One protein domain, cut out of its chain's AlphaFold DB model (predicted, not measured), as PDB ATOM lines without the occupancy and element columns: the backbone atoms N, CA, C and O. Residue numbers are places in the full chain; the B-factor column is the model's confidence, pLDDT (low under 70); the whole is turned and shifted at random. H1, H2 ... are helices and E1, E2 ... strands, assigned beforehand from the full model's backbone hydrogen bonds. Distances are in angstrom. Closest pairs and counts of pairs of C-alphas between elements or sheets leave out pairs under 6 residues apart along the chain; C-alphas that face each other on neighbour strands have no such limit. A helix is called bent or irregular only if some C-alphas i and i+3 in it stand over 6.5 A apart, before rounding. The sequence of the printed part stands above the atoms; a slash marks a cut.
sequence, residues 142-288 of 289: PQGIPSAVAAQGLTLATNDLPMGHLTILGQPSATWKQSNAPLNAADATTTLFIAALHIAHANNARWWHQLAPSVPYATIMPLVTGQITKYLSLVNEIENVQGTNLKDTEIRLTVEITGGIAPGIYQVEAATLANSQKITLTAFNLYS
ATOM      1  N   PRO A 142     159.822 266.865 164.702       98.12
ATOM      2  CA  PRO A 142     160.652 267.234 165.839       98.12
ATOM      3  C   PRO A 142     160.909 268.748 165.836       98.12
ATOM      4  O   PRO A 142     161.191 269.346 164.796       98.12
ATOM      5  N   GLN A 143     160.766 269.389 166.992       98.25
ATOM      6  CA  GLN A 143     160.910 270.835 167.163       98.25
ATOM      7  C   GLN A 143     162.208 271.202 167.883       98.25
ATOM      8  O   GLN A 143     162.805 270.394 168.584       98.25
ATOM      9  N   GLY A 144     162.629 272.458 167.727       97.75
ATOM     10  CA  GLY A 144     163.750 273.021 168.488       97.75
ATOM     11  C   GLY A 144     165.140 272.671 167.952       97.75
ATOM     12  O   GLY A 144     166.118 273.254 168.404       97.75
ATOM     13  N   ILE A 145     165.262 271.793 166.953       98.56
ATOM     14  CA  ILE A 145     166.565 271.409 166.390       98.56
ATOM     15  C   ILE A 145     167.221 272.620 165.690       98.56
ATOM     16  O   ILE A 145     166.654 273.152 164.729       98.56
ATOM     17  N   PRO A 146     168.421 273.064 166.117       98.44
ATOM     18  CA  PRO A 146     169.163 274.108 165.413       98.44
ATOM     19  C   PRO A 146     169.522 273.683 163.987       98.44
ATOM     20  O   PRO A 146     169.918 272.543 163.761       98.44
ATOM     21  N   SER A 147     169.473 274.607 163.023       97.38
ATOM     22  CA  SER A 147     169.767 274.302 161.610       97.38
ATOM     23  C   SER A 147     171.163 273.705 161.402       97.38
ATOM     24  O   SER A 147     171.326 272.779 160.613       97.38
ATOM     25  N   ALA A 148     172.155 274.184 162.157       97.94
ATOM     26  CA  ALA A 148     173.520 273.658 162.136       97.94
ATOM     27  C   ALA A 148     173.626 272.212 162.653       97.94
ATOM     28  O   ALA A 148     174.535 271.495 162.249       97.94
ATOM     29  N   VAL A 149     172.713 271.786 163.531       98.31
ATOM     30  CA  VAL A 149     172.630 270.406 164.035       98.31
ATOM     31  C   VAL A 149     171.835 269.547 163.050       98.31
ATOM     32  O   VAL A 149     172.275 268.459 162.699       98.31
ATOM     33  N   ALA A 150     170.727 270.064 162.510       97.56
ATOM     34  CA  ALA A 150     169.939 269.384 161.479       97.56
ATOM     35  C   ALA A 150     170.769 269.033 160.230       97.56
ATOM     36  O   ALA A 150     170.598 267.960 159.653       97.56
ATOM     37  N   ALA A 151     171.706 269.904 159.841       97.25
ATOM     38  CA  ALA A 151     172.605 269.689 158.708       97.25
ATOM     39  C   ALA A 151     173.588 268.513 158.888       97.25
ATOM     40  O   ALA A 151     174.233 268.121 157.920       97.25
ATOM     41  N   GLN A 152     173.714 267.950 160.095       96.94
ATOM     42  CA  GLN A 152     174.654 266.865 160.397       96.94
ATOM     43  C   GLN A 152     174.093 265.469 160.092       96.94
ATOM     44  O   GLN A 152     174.826 264.496 160.214       96.94
ATOM     45  N   GLY A 153     172.825 265.366 159.676       96.38
ATOM     46  CA  GLY A 153     172.152 264.086 159.462       96.38
ATOM     47  C   GLY A 153     171.768 263.444 160.792       96.38
ATOM     48  O   GLY A 153     172.608 262.930 161.519       96.38
ATOM     49  N   LEU A 154     170.479 263.488 161.125       97.50
ATOM     50  CA  LEU A 154     169.963 263.065 162.435       97.50
ATOM     51  C   LEU A 154     169.100 261.799 162.355       97.50
ATOM     52  O   LEU A 154     168.307 261.533 163.251       97.50
ATOM     53  N   THR A 155     169.207 261.046 161.260       94.56
ATOM     54  CA  THR A 155     168.450 259.806 161.058       94.56
ATOM     55  C   THR A 155     169.311 258.593 161.400       94.56
ATOM     56  O   THR A 155     170.539 258.685 161.466       94.56
ATOM     57  N   LEU A 156     168.673 257.430 161.536       92.88
ATOM     58  CA  LEU A 156     169.363 256.146 161.706       92.88
ATOM     59  C   LEU A 156     170.167 255.712 160.466       92.88
ATOM     60  O   LEU A 156     170.942 254.769 160.540       92.88
ATOM     61  N   ALA A 157     170.027 256.402 159.327       91.31
ATOM     62  CA  ALA A 157     170.867 256.152 158.154       91.31
ATOM     63  C   ALA A 157     172.297 256.695 158.323       91.31
ATOM     64  O   ALA A 157     173.200 256.284 157.598       91.31
ATOM     65  N   THR A 158     172.497 257.645 159.242       94.94
ATOM     66  CA  THR A 158     173.792 258.294 159.501       94.94
ATOM     67  C   THR A 158     174.253 258.153 160.950       94.94
ATOM     68  O   THR A 158     175.333 258.631 161.280       94.94
ATOM     69  N   ASN A 159     173.447 257.527 161.814       96.00
ATOM     70  CA  ASN A 159     173.712 257.392 163.242       96.00
ATOM     71  C   ASN A 159     173.385 255.978 163.707       96.00
ATOM     72  O   ASN A 159     172.228 255.558 163.658       96.00
ATOM     73  N   ASP A 160     174.394 255.279 164.217       93.69
ATOM     74  CA  ASP A 160     174.236 253.917 164.710       93.69
ATOM     75  C   ASP A 160     173.712 253.927 166.149       93.69
ATOM     76  O   ASP A 160     174.436 254.224 167.100       93.69
ATOM     77  N   LEU A 161     172.436 253.573 166.311       96.38
ATOM     78  CA  LEU A 161     171.819 253.309 167.607       96.38
ATOM     79  C   LEU A 161     171.341 251.853 167.656       96.38
ATOM     80  O   LEU A 161     170.680 251.400 166.719       96.38
ATOM     81  N   PRO A 162     171.614 251.102 168.740       97.06
ATOM     82  CA  PRO A 162     171.102 249.746 168.889       97.06
ATOM     83  C   PRO A 162     169.626 249.802 169.284       97.06
ATOM     84  O   PRO A 162     169.273 249.684 170.457       97.06
ATOM     85  N   MET A 163     168.760 250.038 168.301       98.00
ATOM     86  CA  MET A 163     167.324 250.176 168.517       98.00
ATOM     87  C   MET A 163     166.717 248.909 169.121       98.00
ATOM     88  O   MET A 163     167.127 247.786 168.827       98.00
ATOM     89  N   GLY A 164     165.741 249.110 169.998       97.88
ATOM     90  CA  GLY A 164     165.059 248.069 170.747       97.88
ATOM     91  C   GLY A 164     163.616 247.906 170.314       97.88
ATOM     92  O   GLY A 164     163.318 247.696 169.141       97.88
ATOM     93  N   HIS A 165     162.713 247.955 171.284       97.88
ATOM     94  CA  HIS A 165     161.302 247.689 171.065       97.88
ATOM     95  C   HIS A 165     160.446 248.938 171.239       97.88
ATOM     96  O   HIS A 165     160.729 249.785 172.087       97.88
ATOM     97  N   LEU A 166     159.349 248.982 170.484       98.38
ATOM     98  CA  LEU A 166     158.291 249.970 170.630       98.38
ATOM     99  C   LEU A 166     157.183 249.462 171.559       98.38
ATOM    100  O   LEU A 166     156.481 248.479 171.267       98.38
ATOM    101  N   THR A 167     156.970 250.192 172.647       98.25
ATOM    102  CA  THR A 167     155.870 249.988 173.591       98.25
ATOM    103  C   THR A 167     154.823 251.079 173.403       98.25
ATOM    104  O   THR A 167     155.158 252.252 173.370       98.25
ATOM    105  N   ILE A 168     153.544 250.705 173.313       98.00
ATOM    106  CA  ILE A 168     152.439 251.674 173.248       98.00
ATOM    107  C   ILE A 168     151.588 251.504 174.505       98.00
ATOM    108  O   ILE A 168     151.078 250.410 174.761       98.00
ATOM    109  N   LEU A 169     151.436 252.580 175.271       98.00
ATOM    110  CA  LEU A 169     150.675 252.656 176.516       98.00
ATOM    111  C   LEU A 169     149.390 253.489 176.342       98.00
ATOM    112  O   LEU A 169     149.142 254.091 175.295       98.00
ATOM    113  N   GLY A 170     148.556 253.506 177.383       96.94
ATOM    114  CA  GLY A 170     147.307 254.270 177.412       96.94
ATOM    115  C   GLY A 170     146.131 253.540 176.758       96.94
ATOM    116  O   GLY A 170     145.930 252.341 176.957       96.94
ATOM    117  N   GLN A 171     145.319 254.278 175.998       97.38
ATOM    118  CA  GLN A 171     144.110 253.789 175.323       97.38
ATOM    119  C   GLN A 171     144.171 254.089 173.812       97.38
ATOM    120  O   GLN A 171     143.360 254.867 173.295       97.38
ATOM    121  N   PRO A 172     145.136 253.507 173.072       96.88
ATOM    122  CA  PRO A 172     145.261 253.730 171.639       96.88
ATOM    123  C   PRO A 172     144.125 253.057 170.856       96.88
ATOM    124  O   PRO A 172     143.822 251.865 171.025       96.88
ATOM    125  N   SER A 173     143.555 253.812 169.920       95.56
ATOM    126  CA  SER A 173     142.636 253.310 168.897       95.56
ATOM    127  C   SER A 173     143.320 252.280 167.992       95.56
ATOM    128  O   SER A 173     144.550 252.221 167.895       95.56
ATOM    129  N   ALA A 174     142.537 251.439 167.314       91.88
ATOM    130  CA  ALA A 174     143.097 250.528 166.318       91.88
ATOM    131  C   ALA A 174     143.725 251.293 165.146       91.88
ATOM    132  O   ALA A 174     144.831 250.956 164.739       91.88
ATOM    133  N   THR A 175     143.098 252.388 164.711       90.88
ATOM    134  CA  THR A 175     143.618 253.281 163.668       90.88
ATOM    135  C   THR A 175     144.915 253.994 164.049       90.88
ATOM    136  O   THR A 175     145.622 254.426 163.152       90.88
ATOM    137  N   TRP A 176     145.278 254.085 165.335       94.75
ATOM    138  CA  TRP A 176     146.645 254.429 165.750       94.75
ATOM    139  C   TRP A 176     147.592 253.243 165.560       94.75
ATOM    140  O   TRP A 176     148.548 253.316 164.791       94.75
ATOM    141  N   LYS A 177     147.298 252.129 166.249       94.06
ATOM    142  CA  LYS A 177     148.181 250.949 166.342       94.06
ATOM    143  C   LYS A 177     148.505 250.324 164.991       94.06
ATOM    144  O   LYS A 177     149.557 249.721 164.843       94.06
ATOM    145  N   GLN A 178     147.563 250.412 164.064       93.12
ATOM    146  CA  GLN A 178     147.596 249.823 162.737       93.12
ATOM    147  C   GLN A 178     147.708 250.948 161.698       93.12
ATOM    148  O   GLN A 178     146.877 251.030 160.798       93.12
ATOM    149  N   SER A 179     148.682 251.849 161.865       95.31
ATOM    150  CA  SER A 179     148.961 252.962 160.949       95.31
ATOM    151  C   SER A 179     150.442 253.276 160.847       95.31
ATOM    152  O   SER A 179     151.254 252.636 161.503       95.31
ATOM    153  N   ASN A 180     150.810 254.268 160.039       96.19
ATOM    154  CA  ASN A 180     152.177 254.771 160.013       96.19
ATOM    155  C   ASN A 180     152.536 255.648 161.232       96.19
ATOM    156  O   ASN A 180     153.705 255.983 161.404       96.19
ATOM    157  N   ALA A 181     151.553 256.044 162.052       96.88
ATOM    158  CA  ALA A 181     151.747 257.010 163.129       96.88
ATOM    159  C   ALA A 181     152.763 256.572 164.200       96.88
ATOM    160  O   ALA A 181     153.583 257.420 164.546       96.88
ATOM    161  N   PRO A 182     152.779 255.308 164.682       97.44
ATOM    162  CA  PRO A 182     153.738 254.891 165.705       97.44
ATOM    163  C   PRO A 182     155.187 254.990 165.208       97.44
ATOM    164  O   PRO A 182     155.987 255.749 165.736       97.44
ATOM    165  N   LEU A 183     155.514 254.340 164.082       97.25
ATOM    166  CA  LEU A 183     156.866 254.425 163.514       97.25
ATOM    167  C   LEU A 183     157.300 255.872 163.247       97.25
ATOM    168  O   LEU A 183     158.436 256.246 163.512       97.25
ATOM    169  N   ASN A 184     156.390 256.708 162.752       97.38
ATOM    170  CA  ASN A 184     156.723 258.090 162.461       97.38
ATOM    171  C   ASN A 184     156.917 258.955 163.728       97.38
ATOM    172  O   ASN A 184     157.739 259.873 163.717       97.38
ATOM    173  N   ALA A 185     156.194 258.665 164.815       98.06
ATOM    174  CA  ALA A 185     156.471 259.245 166.125       98.06
ATOM    175  C   ALA A 185     157.854 258.803 166.622       98.06
ATOM    176  O   ALA A 185     158.642 259.659 167.027       98.06
ATOM    177  N   ALA A 186     158.176 257.516 166.471       98.06
ATOM    178  CA  ALA A 186     159.471 256.961 166.843       98.06
ATOM    179  C   ALA A 186     160.652 257.595 166.102       98.06
ATOM    180  O   ALA A 186     161.652 257.987 166.712       98.06
ATOM    181  N   ASP A 187     160.507 257.815 164.794       97.44
ATOM    182  CA  ASP A 187     161.496 258.536 163.990       97.44
ATOM    183  C   ASP A 187     161.729 259.961 164.521       97.44
ATOM    184  O   ASP A 187     162.872 260.415 164.643       97.44
ATOM    185  N   ALA A 188     160.658 260.683 164.865       98.31
ATOM    186  CA  ALA A 188     160.746 262.047 165.376       98.31
ATOM    187  C   ALA A 188     161.378 262.106 166.782       98.31
ATOM    188  O   ALA A 188     162.232 262.965 167.023       98.31
ATOM    189  N   THR A 189     161.025 261.186 167.685       98.50
ATOM    190  CA  THR A 189     161.651 261.051 169.012       98.50
ATOM    191  C   THR A 189     163.138 260.734 168.890       98.50
ATOM    192  O   THR A 189     163.976 261.412 169.488       98.50
ATOM    193  N   THR A 190     163.481 259.749 168.059       98.50
ATOM    194  CA  THR A 190     164.864 259.325 167.807       98.50
ATOM    195  C   THR A 190     165.692 260.465 167.215       98.50
ATOM    196  O   THR A 190     166.822 260.698 167.644       98.50
ATOM    197  N   THR A 191     165.111 261.257 166.309       98.62
ATOM    198  CA  THR A 191     165.760 262.452 165.745       98.62
ATOM    199  C   THR A 191     166.110 263.480 166.831       98.62
ATOM    200  O   THR A 191     167.210 264.036 166.823       98.62
ATOM    201  N   LEU A 192     165.207 263.737 167.788       98.75
ATOM    202  CA  LEU A 192     165.476 264.643 168.916       98.75
ATOM    203  C   LEU A 192     166.561 264.096 169.845       98.75
ATOM    204  O   LEU A 192     167.405 264.858 170.316       98.75
ATOM    205  N   PHE A 193     166.554 262.788 170.090       98.69
ATOM    206  CA  PHE A 193     167.567 262.128 170.906       98.69
ATOM    207  C   PHE A 193     168.959 262.222 170.269       98.69
ATOM    208  O   PHE A 193     169.908 262.640 170.929       98.69
ATOM    209  N   ILE A 194     169.083 261.946 168.968       98.75
ATOM    210  CA  ILE A 194     170.344 262.111 168.228       98.75
ATOM    211  C   ILE A 194     170.788 263.582 168.240       98.75
ATOM    212  O   ILE A 194     171.956 263.871 168.503       98.75
ATOM    213  N   ALA A 195     169.863 264.532 168.043       98.75
ATOM    214  CA  ALA A 195     170.173 265.959 168.138       98.75
ATOM    215  C   ALA A 195     170.748 266.333 169.515       98.75
ATOM    216  O   ALA A 195     171.725 267.079 169.587       98.75
ATOM    217  N   ALA A 196     170.180 265.798 170.598       98.56
ATOM    218  CA  ALA A 196     170.679 265.999 171.955       98.56
ATOM    219  C   ALA A 196     172.120 265.483 172.117       98.56
ATOM    220  O   ALA A 196     172.960 266.204 172.662       98.56
ATOM    221  N   LEU A 197     172.434 264.296 171.583       98.19
ATOM    222  CA  LEU A 197     173.794 263.739 171.600       98.19
ATOM    223  C   LEU A 197     174.788 264.611 170.817       98.19
ATOM    224  O   LEU A 197     175.864 264.929 171.325       98.19
ATOM    225  N   HIS A 198     174.420 265.065 169.615       98.50
ATOM    226  CA  HIS A 198     175.262 265.951 168.803       98.50
ATOM    227  C   HIS A 198     175.547 267.280 169.515       98.50
ATOM    228  O   HIS A 198     176.675 267.774 169.503       98.50
ATOM    229  N   ILE A 199     174.533 267.860 170.160       98.62
ATOM    230  CA  ILE A 199     174.668 269.113 170.912       98.62
ATOM    231  C   ILE A 199     175.560 268.934 172.140       98.62
ATOM    232  O   ILE A 199     176.374 269.819 172.419       98.62
ATOM    233  N   ALA A 200     175.429 267.810 172.851       97.88
ATOM    234  CA  ALA A 200     176.279 267.493 173.991       97.88
ATOM    235  C   ALA A 200     177.751 267.399 173.566       97.88
ATOM    236  O   ALA A 200     178.588 268.106 174.124       97.88
ATOM    237  N   HIS A 201     178.053 266.638 172.509       96.75
ATOM    238  CA  HIS A 201     179.412 266.524 171.966       96.75
ATOM    239  C   HIS A 201     179.973 267.858 171.451       96.75
ATOM    240  O   HIS A 201     181.169 268.115 171.562       96.75
ATOM    241  N   ALA A 202     179.119 268.730 170.910       97.88
ATOM    242  CA  ALA A 202     179.515 270.070 170.484       97.88
ATOM    243  C   ALA A 202     179.745 271.046 171.653       97.88
ATOM    244  O   ALA A 202     180.174 272.176 171.412       97.88
ATOM    245  N   ASN A 203     179.428 270.647 172.892       97.62
ATOM    246  CA  ASN A 203     179.475 271.478 174.094       97.62
ATOM    247  C   ASN A 203     178.830 272.860 173.875       97.62
ATOM    248  O   ASN A 203     179.435 273.910 174.110       97.62
ATOM    249  N   ASN A 204     177.598 272.869 173.359       98.38
ATOM    250  CA  ASN A 204     176.926 274.100 172.956       98.38
ATOM    251  C   ASN A 204     175.624 274.336 173.733       98.38
ATOM    252  O   ASN A 204     174.533 273.943 173.313       98.38
ATOM    253  N   ALA A 205     175.727 275.076 174.839       98.12
ATOM    254  CA  ALA A 205     174.586 275.422 175.688       98.12
ATOM    255  C   ALA A 205     173.488 276.227 174.965       98.12
ATOM    256  O   ALA A 205     172.310 276.111 175.304       98.12
ATOM    257  N   ARG A 206     173.840 277.029 173.947       98.38
ATOM    258  CA  ARG A 206     172.849 277.788 173.166       98.38
ATOM    259  C   ARG A 206     172.006 276.856 172.302       98.38
ATOM    260  O   ARG A 206     170.790 277.018 172.248       98.38
ATOM    261  N   TRP A 207     172.641 275.890 171.639       98.62
ATOM    262  CA  TRP A 207     171.929 274.864 170.881       98.62
ATOM    263  C   TRP A 207     171.048 274.013 171.787       98.62
ATOM    264  O   TRP A 207     169.907 273.742 171.425       98.62
ATOM    265  N   TRP A 208     171.528 273.675 172.985       98.69
ATOM    266  CA  TRP A 208     170.724 272.949 173.965       98.69
ATOM    267  C   TRP A 208     169.467 273.715 174.374       98.69
ATOM    268  O   TRP A 208     168.370 273.172 174.302       98.69
ATOM    269  N   HIS A 209     169.602 274.996 174.725       98.25
ATOM    270  CA  HIS A 209     168.459 275.839 175.082       98.25
ATOM    271  C   HIS A 209     167.446 275.980 173.931       98.25
ATOM    272  O   HIS A 209     166.257 276.165 174.175       98.25
ATOM    273  N   GLN A 210     167.889 275.898 172.673       98.38
ATOM    274  CA  GLN A 210     166.982 275.886 171.525       98.38
ATOM    275  C   GLN A 210     166.239 274.545 171.381       98.38
ATOM    276  O   GLN A 210     165.038 274.553 171.109       98.38
ATOM    277  N   LEU A 211     166.935 273.416 171.574       98.62
ATOM    278  CA  LEU A 211     166.359 272.070 171.470       98.62
ATOM    279  C   LEU A 211     165.375 271.772 172.610       98.62
ATOM    280  O   LEU A 211     164.288 271.255 172.366       98.62
ATOM    281  N   ALA A 212     165.774 272.085 173.842       98.19
ATOM    282  CA  ALA A 212     165.089 271.694 175.066       98.19
ATOM    283  C   ALA A 212     165.076 272.858 176.079       98.19
ATOM    284  O   ALA A 212     165.766 272.808 177.099       98.19
ATOM    285  N   PRO A 213     164.297 273.926 175.823       97.12
ATOM    286  CA  PRO A 213     164.323 275.154 176.628       97.12
ATOM    287  C   PRO A 213     163.940 274.944 178.100       97.12
ATOM    288  O   PRO A 213     164.336 275.731 178.956       97.12
ATOM    289  N   SER A 214     163.180 273.890 178.411       95.88
ATOM    290  CA  SER A 214     162.779 273.541 179.778       95.88
ATOM    291  C   SER A 214     163.751 272.599 180.495       95.88
ATOM    292  O   SER A 214     163.545 272.317 181.673       95.88
ATOM    293  N   VAL A 215     164.784 272.089 179.815       97.94
ATOM    294  CA  VAL A 215     165.711 271.094 180.370       97.94
ATOM    295  C   VAL A 215     167.038 271.774 180.715       97.94
ATOM    296  O   VAL A 215     167.710 272.284 179.816       97.94
ATOM    297  N   PRO A 216     167.473 271.795 181.989       97.81
ATOM    298  CA  PRO A 216     168.730 272.437 182.362       97.81
ATOM    299  C   PRO A 216     169.926 271.821 181.625       97.81
ATOM    300  O   PRO A 216     170.087 270.604 181.635       97.81
ATOM    301  N   TYR A 217     170.819 272.642 181.060       97.31
ATOM    302  CA  TYR A 217     172.032 272.158 180.369       97.31
ATOM    303  C   TYR A 217     172.913 271.270 181.262       97.31
ATOM    304  O   TYR A 217     173.561 270.342 180.789       97.31
ATOM    305  N   ALA A 218     172.874 271.506 182.578       95.44
ATOM    306  CA  ALA A 218     173.584 270.707 183.570       95.44
ATOM    307  C   ALA A 218     173.218 269.205 183.533       95.44
ATOM    308  O   ALA A 218     174.044 268.374 183.901       95.44
ATOM    309  N   THR A 219     172.012 268.854 183.070       95.12
ATOM    310  CA  THR A 219     171.536 267.460 183.004       95.12
ATOM    311  C   THR A 219     172.361 266.587 182.063       95.12
ATOM    312  O   THR A 219     172.501 265.400 182.326       95.12
ATOM    313  N   ILE A 220     172.976 267.169 181.027       96.12
ATOM    314  CA  ILE A 220     173.776 266.438 180.035       96.12
ATOM    315  C   ILE A 220     175.287 266.570 180.237       96.12
ATOM    316  O   ILE A 220     176.059 266.118 179.395       96.12
ATOM    317  N   MET A 221     175.752 267.148 181.349       95.56
ATOM    318  CA  MET A 221     177.189 267.345 181.594       95.56
ATOM    319  C   MET A 221     178.051 266.072 181.513       95.56
ATOM    320  O   MET A 221     179.180 266.176 181.014       95.56
ATOM    321  N   PRO A 222     177.568 264.877 181.918       96.50
ATOM    322  CA  PRO A 222     178.310 263.640 181.678       96.50
ATOM    323  C   PRO A 222     178.582 263.386 180.184       96.50
ATOM    324  O   PRO A 222     179.685 262.992 179.826       96.50
ATOM    325  N   LEU A 223     177.626 263.698 179.301       97.12
ATOM    326  CA  LEU A 223     177.763 263.563 177.842       97.12
ATOM    327  C   LEU A 223     178.570 264.697 177.199       97.12
ATOM    328  O   LEU A 223     179.151 264.513 176.137       97.12
ATOM    329  N   VAL A 224     178.588 265.880 177.817       97.56
ATOM    330  CA  VAL A 224     179.363 267.036 177.331       97.56
ATOM    331  C   VAL A 224     180.861 266.840 177.558       97.56
ATOM    332  O   VAL A 224     181.683 267.282 176.760       97.56
ATOM    333  N   THR A 225     181.226 266.227 178.684       96.56
ATOM    334  CA  THR A 225     182.628 266.104 179.115       96.56
ATOM    335  C   THR A 225     183.212 264.717 178.874       96.56
ATOM    336  O   THR A 225     184.431 264.592 178.759       96.56
ATOM    337  N   GLY A 226     182.365 263.690 178.831       96.38
ATOM    338  CA  GLY A 226     182.730 262.315 178.521       96.38
ATOM    339  C   GLY A 226     182.215 261.880 177.153       96.38
ATOM    340  O   GLY A 226     181.745 262.684 176.351       96.38
ATOM    341  N   GLN A 227     182.314 260.582 176.882       95.88
ATOM    342  CA  GLN A 227     181.830 259.967 175.649       95.88
ATOM    343  C   GLN A 227     181.123 258.650 175.947       95.88
ATOM    344  O   GLN A 227     181.611 257.847 176.748       95.88
ATOM    345  N   ILE A 228     180.004 258.405 175.260       97.25
ATOM    346  CA  ILE A 228     179.381 257.080 175.234       97.25
ATOM    347  C   ILE A 228     180.335 256.135 174.501       97.25
ATOM    348  O   ILE A 228     180.632 256.331 173.326       97.25
ATOM    349  N   THR A 229     180.807 255.104 175.195       97.12
ATOM    350  CA  THR A 229     181.685 254.073 174.610       97.12
ATOM    351  C   THR A 229     180.981 252.746 174.403       97.12
ATOM    352  O   THR A 229     181.395 251.966 173.546       97.12
ATOM    353  N   LYS A 230     179.908 252.487 175.158       97.56
ATOM    354  CA  LYS A 230     179.062 251.308 174.983       97.56
ATOM    355  C   LYS A 230     177.601 251.638 175.219       97.56
ATOM    356  O   LYS A 230     177.255 252.354 176.158       97.56
ATOM    357  N   TYR A 231     176.751 251.013 174.419       97.75
ATOM    358  CA  TYR A 231     175.335 250.852 174.707       97.75
ATOM    359  C   TYR A 231     175.159 249.520 175.436       97.75
ATOM    360  O   TYR A 231     175.390 248.455 174.867       97.75
ATOM    361  N   LEU A 232     174.817 249.586 176.719       97.69
ATOM    362  CA  LEU A 232     174.650 248.421 177.593       97.69
ATOM    363  C   LEU A 232     173.223 247.856 177.543       97.69
ATOM    364  O   LEU A 232     172.981 246.745 178.008       97.69
ATOM    365  N   SER A 233     172.285 248.598 176.955       97.88
ATOM    366  CA  SER A 233     170.967 248.103 176.567       97.88
ATOM    367  C   SER A 233     170.565 248.648 175.199       97.88
ATOM    368  O   SER A 233     171.143 249.615 174.704       97.88
ATOM    369  N   LEU A 234     169.519 248.054 174.622       98.06
ATOM    370  CA  LEU A 234     168.864 248.597 173.436       98.06
ATOM    371  C   LEU A 234     168.167 249.933 173.746       98.06
ATOM    372  O   LEU A 234     167.779 250.181 174.894       98.06
ATOM    373  N   VAL A 235     167.981 250.753 172.712       98.25
ATOM    374  CA  VAL A 235     167.198 251.996 172.725       98.25
ATOM    375  C   VAL A 235     165.725 251.638 172.573       98.25
ATOM    376  O   VAL A 235     165.236 251.417 171.466       98.25
ATOM    377  N   ASN A 236     165.024 251.508 173.696       98.38
ATOM    378  CA  ASN A 236     163.591 251.230 173.688       98.38
ATOM    379  C   ASN A 236     162.810 252.536 173.635       98.38
ATOM    380  O   ASN A 236     163.201 253.509 174.280       98.38
ATOM    381  N   GLU A 237     161.685 252.520 172.927       98.56
ATOM    382  CA  GLU A 237     160.780 253.659 172.856       98.56
ATOM    383  C   GLU A 237     159.404 253.308 173.418       98.56
ATOM    384  O   GLU A 237     158.882 252.200 173.247       98.56
ATOM    385  N   ILE A 238     158.819 254.273 174.117       98.69
ATOM    386  CA  ILE A 238     157.491 254.208 174.698       98.69
ATOM    387  C   ILE A 238     156.668 255.352 174.109       98.69
ATOM    388  O   ILE A 238     157.102 256.496 174.133       98.69
ATOM    389  N   GLU A 239     155.466 255.054 173.633       98.62
ATOM    390  CA  GLU A 239     154.468 256.035 173.206       98.62
ATOM    391  C   GLU A 239     153.259 255.990 174.138       98.62
ATOM    392  O   GLU A 239     152.661 254.928 174.343       98.62
ATOM    393  N   ASN A 240     152.833 257.142 174.651       98.44
ATOM    394  CA  ASN A 240     151.603 257.258 175.427       98.44
ATOM    395  C   ASN A 240     150.489 257.888 174.585       98.44
ATOM    396  O   ASN A 240     150.629 258.995 174.059       98.44
ATOM    397  N   VAL A 241     149.367 257.179 174.434       98.38
ATOM    398  CA  VAL A 241     148.371 257.498 173.403       98.38
ATOM    399  C   VAL A 241     146.947 257.446 173.951       98.38
ATOM    400  O   VAL A 241     146.550 256.507 174.642       98.38
ATOM    401  N   GLN A 242     146.132 258.429 173.557       97.62
ATOM    402  CA  GLN A 242     144.687 258.451 173.794       97.62
ATOM    403  C   GLN A 242     143.938 258.533 172.458       97.62
ATOM    404  O   GLN A 242     143.957 259.565 171.784       97.62
ATOM    405  N   GLY A 243     143.243 257.461 172.070       96.00
ATOM    406  CA  GLY A 243     142.578 257.383 170.769       96.00
ATOM    407  C   GLY A 243     143.597 257.410 169.627       96.00
ATOM    408  O   GLY A 243     144.373 256.470 169.474       96.00
ATOM    409  N   THR A 244     143.583 258.460 168.810       94.12
ATOM    410  CA  THR A 244     144.583 258.722 167.754       94.12
ATOM    411  C   THR A 244     145.580 259.818 168.139       94.12
ATOM    412  O   THR A 244     146.379 260.244 167.312       94.12
ATOM    413  N   ASN A 245     145.513 260.319 169.374       95.44
ATOM    414  CA  ASN A 245     146.318 261.441 169.828       95.44
ATOM    415  C   ASN A 245     147.498 260.956 170.677       95.44
ATOM    416  O   ASN A 245     147.295 260.518 171.815       95.44
ATOM    417  N   LEU A 246     148.709 261.075 170.132       98.25
ATOM    418  CA  LEU A 246     149.956 260.946 170.886       98.25
ATOM    419  C   LEU A 246     150.049 262.048 171.942       98.25
ATOM    420  O   LEU A 246     149.799 263.216 171.640       98.25
ATOM    421  N   LYS A 247     150.399 261.676 173.172       98.38
ATOM    422  CA  LYS A 247     150.591 262.604 174.292       98.38
ATOM    423  C   LYS A 247     152.059 262.919 174.508       98.38
ATOM    424  O   LYS A 247     152.437 264.087 174.565       98.38
ATOM    425  N   ASP A 248     152.861 261.873 174.569       98.50
ATOM    426  CA  ASP A 248     154.278 261.922 174.877       98.50
ATOM    427  C   ASP A 248     154.962 260.667 174.334       98.50
ATOM    428  O   ASP A 248     154.307 259.654 174.047       98.50
ATOM    429  N   THR A 249     156.276 260.773 174.166       98.75
ATOM    430  CA  THR A 249     157.154 259.636 173.901       98.75
ATOM    431  C   THR A 249     158.322 259.646 174.866       98.75
ATOM    432  O   THR A 249     158.686 260.688 175.417       98.75
ATOM    433  N   GLU A 250     158.931 258.486 175.056       98.56
ATOM    434  CA  GLU A 250     160.094 258.334 175.911       98.56
ATOM    435  C   GLU A 250     161.075 257.325 175.318       98.56
ATOM    436  O   GLU A 250     160.694 256.203 174.990       98.56
ATOM    437  N   ILE A 251     162.346 257.710 175.232       98.69
ATOM    438  CA  ILE A 251     163.459 256.802 174.954       98.69
ATOM    439  C   ILE A 251     164.114 256.388 176.269       98.69
ATOM    440  O   ILE A 251     164.448 257.243 177.092       98.69
ATOM    441  N   ARG A 252     164.357 255.081 176.426       98.25
ATOM    442  CA  ARG A 252     165.097 254.499 177.554       98.25
ATOM    443  C   ARG A 252     166.230 253.601 177.083       98.25
ATOM    444  O   ARG A 252     166.024 252.706 176.259       98.25
ATOM    445  N   LEU A 253     167.407 253.798 177.664       98.19
ATOM    446  CA  LEU A 253     168.595 252.986 177.415       98.19
ATOM    447  C   LEU A 253     169.571 253.039 178.595       98.19
ATOM    448  O   LEU A 253     169.472 253.898 179.463       98.19
ATOM    449  N   THR A 254     170.542 252.134 178.611       98.38
ATOM    450  CA  THR A 254     171.692 252.166 179.517       98.38
ATOM    451  C   THR A 254     172.968 252.294 178.697       98.38
ATOM    452  O   THR A 254     173.147 251.576 177.712       98.38
ATOM    453  N   VAL A 255     173.864 253.190 179.098       98.31
ATOM    454  CA  VAL A 255     175.133 253.466 178.412       98.31
ATOM    455  C   VAL A 255     176.303 253.476 179.388       98.31
ATOM    456  O   VAL A 255     176.140 253.760 180.572       98.31
ATOM    457  N   GLU A 256     177.495 253.186 178.880       98.25
ATOM    458  CA  GLU A 256     178.762 253.435 179.566       98.25
ATOM    459  C   GLU A 256     179.369 254.735 179.031       98.25
ATOM    460  O   GLU A 256     179.711 254.828 177.845       98.25
ATOM    461  N   ILE A 257     179.516 255.726 179.909       98.12
ATOM    462  CA  ILE A 257     180.214 256.981 179.632       98.12
ATOM    463  C   ILE A 257     181.622 256.885 180.213       98.12
ATOM    464  O   ILE A 257     181.800 256.590 181.395       98.12
ATOM    465  N   THR A 258     182.632 257.166 179.394       97.75
ATOM    466  CA  THR A 258     184.034 257.220 179.835       97.75
ATOM    467  C   THR A 258     184.629 258.604 179.608       97.75
ATOM    468  O   THR A 258     184.126 259.387 178.799       97.75
ATOM    469  N   GLY A 259     185.707 258.906 180.332       95.81
ATOM    470  CA  GLY A 259     186.309 260.237 180.333       95.81
ATOM    471  C   GLY A 259     185.437 261.286 181.030       95.81
ATOM    472  O   GLY A 259     184.424 260.974 181.657       95.81
ATOM    473  N   GLY A 260     185.853 262.546 180.930       93.81
ATOM    474  CA  GLY A 260     185.128 263.667 181.520       93.81
ATOM    475  C   GLY A 260     185.164 263.714 183.044       93.81
ATOM    476  O   GLY A 260     185.996 263.088 183.699       93.81
ATOM    477  N   ILE A 261     184.255 264.514 183.603       92.25
ATOM    478  CA  ILE A 261     184.176 264.770 185.051       92.25
ATOM    479  C   ILE A 261     183.249 263.792 185.786       92.25
ATOM    480  O   ILE A 261     183.203 263.804 187.013       92.25
ATOM    481  N   ALA A 262     182.497 262.977 185.044       94.31
ATOM    482  CA  ALA A 262     181.512 262.040 185.576       94.31
ATOM    483  C   ALA A 262     181.429 260.767 184.701       94.31
ATOM    484  O   ALA A 262     180.425 260.552 184.021       94.31
ATOM    485  N   PRO A 263     182.496 259.945 184.642       96.69
ATOM    486  CA  PRO A 263     182.442 258.647 183.979       96.69
ATOM    487  C   PRO A 263     181.600 257.659 184.794       96.69
ATOM    488  O   PRO A 263     181.548 257.731 186.023       96.69
ATOM    489  N   GLY A 264     180.984 256.692 184.124       97.44
ATOM    490  CA  GLY A 264     180.197 255.656 184.778       97.44
ATOM    491  C   GLY A 264     179.158 255.023 183.866       97.44
ATOM    492  O   GLY A 264     179.066 255.314 182.673       97.44
ATOM    493  N   ILE A 265     178.358 254.145 184.458       98.19
ATOM    494  CA  ILE A 265     177.176 253.585 183.813       98.19
ATOM    495  C   ILE A 265     175.998 254.511 184.102       98.19
ATOM    496  O   ILE A 265     175.803 254.921 185.246       98.19
ATOM    497  N   TYR A 266     175.217 254.818 183.071       98.25
ATOM    498  CA  TYR A 266     174.049 255.677 183.175       98.25
ATOM    499  C   TYR A 266     172.827 255.024 182.547       98.25
ATOM    500  O   TYR A 266     172.884 254.552 181.412       98.25
ATOM    501  N   GLN A 267     171.709 255.062 183.262       97.88
ATOM    502  CA  GLN A 267     170.385 254.964 182.666       97.88
ATOM    503  C   GLN A 267     170.027 256.324 182.076       97.88
ATOM    504  O   GLN A 267     170.123 257.346 182.756       97.88
ATOM    505  N   VAL A 268     169.643 256.331 180.807       98.12
ATOM    506  CA  VAL A 268     169.256 257.526 180.066       98.12
ATOM    507  C   VAL A 268     167.762 257.461 179.791       98.12
ATOM    508  O   VAL A 268     167.276 256.472 179.239       98.12
ATOM    509  N   GLU A 269     167.062 258.534 180.146       98.25
ATOM    510  CA  GLU A 269     165.644 258.742 179.854       98.25
ATOM    511  C   GLU A 269     165.473 260.069 179.112       98.25
ATOM    512  O   GLU A 269     165.779 261.135 179.651       98.25
ATOM    513  N   ALA A 270     164.983 260.019 177.876       98.44
ATOM    514  CA  ALA A 270     164.671 261.203 177.083       98.44
ATOM    515  C   ALA A 270     163.168 261.242 176.809       98.44
ATOM    516  O   ALA A 270     162.664 260.434 176.034       98.44
ATOM    517  N   ALA A 271     162.461 262.175 177.446       98.44
ATOM    518  CA  ALA A 271     161.010 262.303 177.329       98.44
ATOM    519  C   ALA A 271     160.625 263.507 176.472       98.44
ATOM    520  O   ALA A 271     161.258 264.568 176.541       98.44
ATOM    521  N   THR A 272     159.554 263.359 175.705       98.62
ATOM    522  CA  THR A 272     159.018 264.395 174.825       98.62
ATOM    523  C   THR A 272     157.560 264.706 175.143       98.62
ATOM    524  O   THR A 272     156.866 263.926 175.786       98.62
ATOM    525  N   LEU A 273     157.068 265.835 174.637       98.25
ATOM    526  CA  LEU A 273     155.640 266.113 174.536       98.25
ATOM    527  C   LEU A 273     155.226 266.227 173.073       98.25
ATOM    528  O   LEU A 273     155.908 266.877 172.273       98.25
ATOM    529  N   ALA A 274     154.066 265.657 172.754       97.81
ATOM    530  CA  ALA A 274     153.427 265.774 171.457       97.81
ATOM    531  C   ALA A 274     152.242 266.751 171.523       97.81
ATOM    532  O   ALA A 274     151.297 266.578 172.292       97.81
ATOM    533  N   ASN A 275     152.265 267.785 170.680       95.56
ATOM    534  CA  ASN A 275     151.164 268.737 170.535       95.56
ATOM    535  C   ASN A 275     150.938 269.061 169.056       95.56
ATOM    536  O   ASN A 275     151.840 269.562 168.390       95.56
ATOM    537  N   SER A 276     149.745 268.767 168.534       91.75
ATOM    538  CA  SER A 276     149.393 268.999 167.124       91.75
ATOM    539  C   SER A 276     150.471 268.494 166.153       91.75
ATOM    540  O   SER A 276     150.935 269.239 165.294       91.75
ATOM    541  N   GLN A 277     150.895 267.236 166.329       94.94
ATOM    542  CA  GLN A 277     151.941 266.575 165.533       94.94
ATOM    543  C   GLN A 277     153.350 267.194 165.638       94.94
ATOM    544  O   GLN A 277     154.263 266.810 164.917       94.94
ATOM    545  N   LYS A 278     153.579 268.117 166.570       97.88
ATOM    546  CA  LYS A 278     154.917 268.603 166.915       97.88
ATOM    547  C   LYS A 278     155.427 267.853 168.135       97.88
ATOM    548  O   LYS A 278     154.719 267.809 169.137       97.88
ATOM    549  N   ILE A 279     156.639 267.308 168.056       98.25
ATOM    550  CA  ILE A 279     157.298 266.631 169.180       98.25
ATOM    551  C   ILE A 279     158.420 267.526 169.699       98.25
ATOM    552  O   ILE A 279     159.225 268.027 168.916       98.25
ATOM    553  N   THR A 280     158.454 267.770 171.007       98.44
ATOM    554  CA  THR A 280     159.469 268.616 171.660       98.44
ATOM    555  C   THR A 280     160.103 267.860 172.815       98.44
ATOM    556  O   THR A 280     159.382 267.250 173.597       98.44
ATOM    557  N   LEU A 281     161.429 267.920 172.941       98.62
ATOM    558  CA  LEU A 281     162.154 267.312 174.057       98.62
ATOM    559  C   LEU A 281     161.884 268.097 175.350       98.62
ATOM    560  O   LEU A 281     162.099 269.309 175.400       98.62
ATOM    561  N   THR A 282     161.413 267.414 176.393       98.31
ATOM    562  CA  THR A 282     161.001 268.034 177.666       98.31
ATOM    563  C   THR A 282     161.722 267.490 178.889       98.31
ATOM    564  O   THR A 282     161.690 268.144 179.930       98.31
ATOM    565  N   ALA A 283     162.395 266.345 178.773       98.19
ATOM    566  CA  ALA A 283     163.337 265.851 179.769       98.19
ATOM    567  C   ALA A 283     164.486 265.095 179.093       98.19
ATOM    568  O   ALA A 283     164.290 264.456 178.060       98.19
ATOM    569  N   PHE A 284     165.670 265.157 179.698       98.31
ATOM    570  CA  PHE A 284     166.817 264.328 179.338       98.31
ATOM    571  C   PHE A 284     167.594 264.037 180.619       98.31
ATOM    572  O   PHE A 284     168.312 264.895 181.126       98.31
ATOM    573  N   ASN A 285     167.403 262.849 181.174       97.06
ATOM    574  CA  ASN A 285     167.952 262.478 182.467       97.06
ATOM    575  C   ASN A 285     169.028 261.412 182.295       97.06
ATOM    576  O   ASN A 285     168.868 260.486 181.500       97.06
ATOM    577  N   LEU A 286     170.107 261.542 183.065       96.31
ATOM    578  CA  LEU A 286     171.138 260.526 183.219       96.31
ATOM    579  C   LEU A 286     171.234 260.159 184.698       96.31
ATOM    580  O   LEU A 286     171.636 260.989 185.514       96.31
ATOM    581  N   TYR A 287     170.888 258.922 185.036       91.94
ATOM    582  CA  TYR A 287     170.959 258.408 186.403       91.94
ATOM    583  C   TYR A 287     172.042 257.347 186.500       91.94
ATOM    584  O   TYR A 287     172.094 256.439 185.673       91.94
ATOM    585  N   SER A 288     172.889 257.436 187.520       84.69
ATOM    586  CA  SER A 288     173.739 256.307 187.889       84.69
ATOM    587  C   SER A 288     172.872 255.253 188.595       84.69
ATOM    588  O   SER A 288     172.128 255.635 189.502       84.69
TER     589      SER A 288
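What this domain is: This is residues 142 to 288 of the 289 residues of an uncharacterized protein of Sulfobacillus thermotolerans (UniProt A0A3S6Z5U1). What shape does the backbone make? A long, twisted sheet of six strands curls round one long helix, H3, with H1, H4 and H5 packed on the last half of H3 and the small H2 near its first residues. Residues 151 to 162, with no named element, make a long link from H1 to E1. What is it built of? The printed part has 147 residues, with five named helices and six named strands in the order H1 E1 H2 H3 H4 H5 E2 E3 E4 E5 E6, and its class is mixed, helices and strands. The sheet is branched, with E1 and E3 parallel and its other neighbour pairs antiparallel; the whole is compact, with a radius of gyration of the C-alphas of 15.0 A, yet elongated, spanning 47 by 30 by 27 A.

Where its parts are: Which elements come first? H1 is residues 147 to 150, with C-alpha 147 at (169.767, 274.302, 161.610). E1, residues 163 to 172, is 22.6 A long and bends by 58 degrees at residue 169. Where are the other helices? H2 is residues 174 to 177, and H3 is residues 181 to 201, 30.6 A from C-alpha 181 at (151.747, 257.010, 163.129) to C-alpha 201. H4 is residues 205 to 211, 9.8 A long, and H5 is residues 217 to 225, 12.3 A long and irregular, with C-alphas 219 and 222 7.9 A apart. Which strands follow? E2 is residues 227 to 231, 11.2 A long; E3 is residues 235 to 243, 25.3 A; E4 is residues 245 to 258, 39.2 A. E5 is residues 264 to 275, 34.9 A, and E6 is residues 278 to 287, 27.2 A, ending with C-alpha 287 at (170.959, 258.408, 186.403).

How they stand to each other: What does H3 touch? H3 is the hub: its residues 195 to 199 touch H1, with the C-alphas of Val 149 and Ala 195 closest at 6.5 A, and its residues 192 to 200 touch H4, closest Ile 199 and Trp 208 at 6.3 A between C-alphas, in a helical hairpin at a shallow tilt of 6 degrees, opposite ways. Its residues 197 to 201 touch H5, with the C-alphas of Ala 200 and Val 224 4.6 A apart, at a tilt of 68 degrees, only just steep, the same way. How are the strands joined? E1 and E3 are parallel, with N 167 and O 237 at 2.8 A, while E3 E4 E5 E6 form a meander, each strand the antiparallel neighbour of the one before, with N 238 and O 250 at 2.8 A, N 255 and O 266 at 2.9 A, and N 269 and O 285 at 3.0 A. E2 is antiparallel to E4, with N 229 and O 256 at 2.9 A; E2 and E3 lie on one side of E4 and E5 on the other side. Which helices are on the sheet? H3 is on it, with the C-alphas of Thr 189 and Thr 249 6.8 A apart, and H2 is on the same face at a height over the sheet of 8.0 A; H5 is on the sheet too, at a height of 7.5 A, while H1 and H4 are not on it. Are the helix backbones well formed? Every O i to N i+4 pair is within hydrogen-bond range in H3 and H4, H1 and H2 are too short for such a pair, and H5 has 2 of 5, beside 4 of 6 O i to N i+3 pairs.

The domain as a whole: How large is it? The two C-alphas farthest apart are those of Ala 174 and Ile 261, at 47.3 A. Is anything cut or long? The printed part has no cut, the link from H1 to E1 is long, and the other links are tight. How sure is the model? The mean pLDDT of the printed part is 97.1, and no printed residue is under 70.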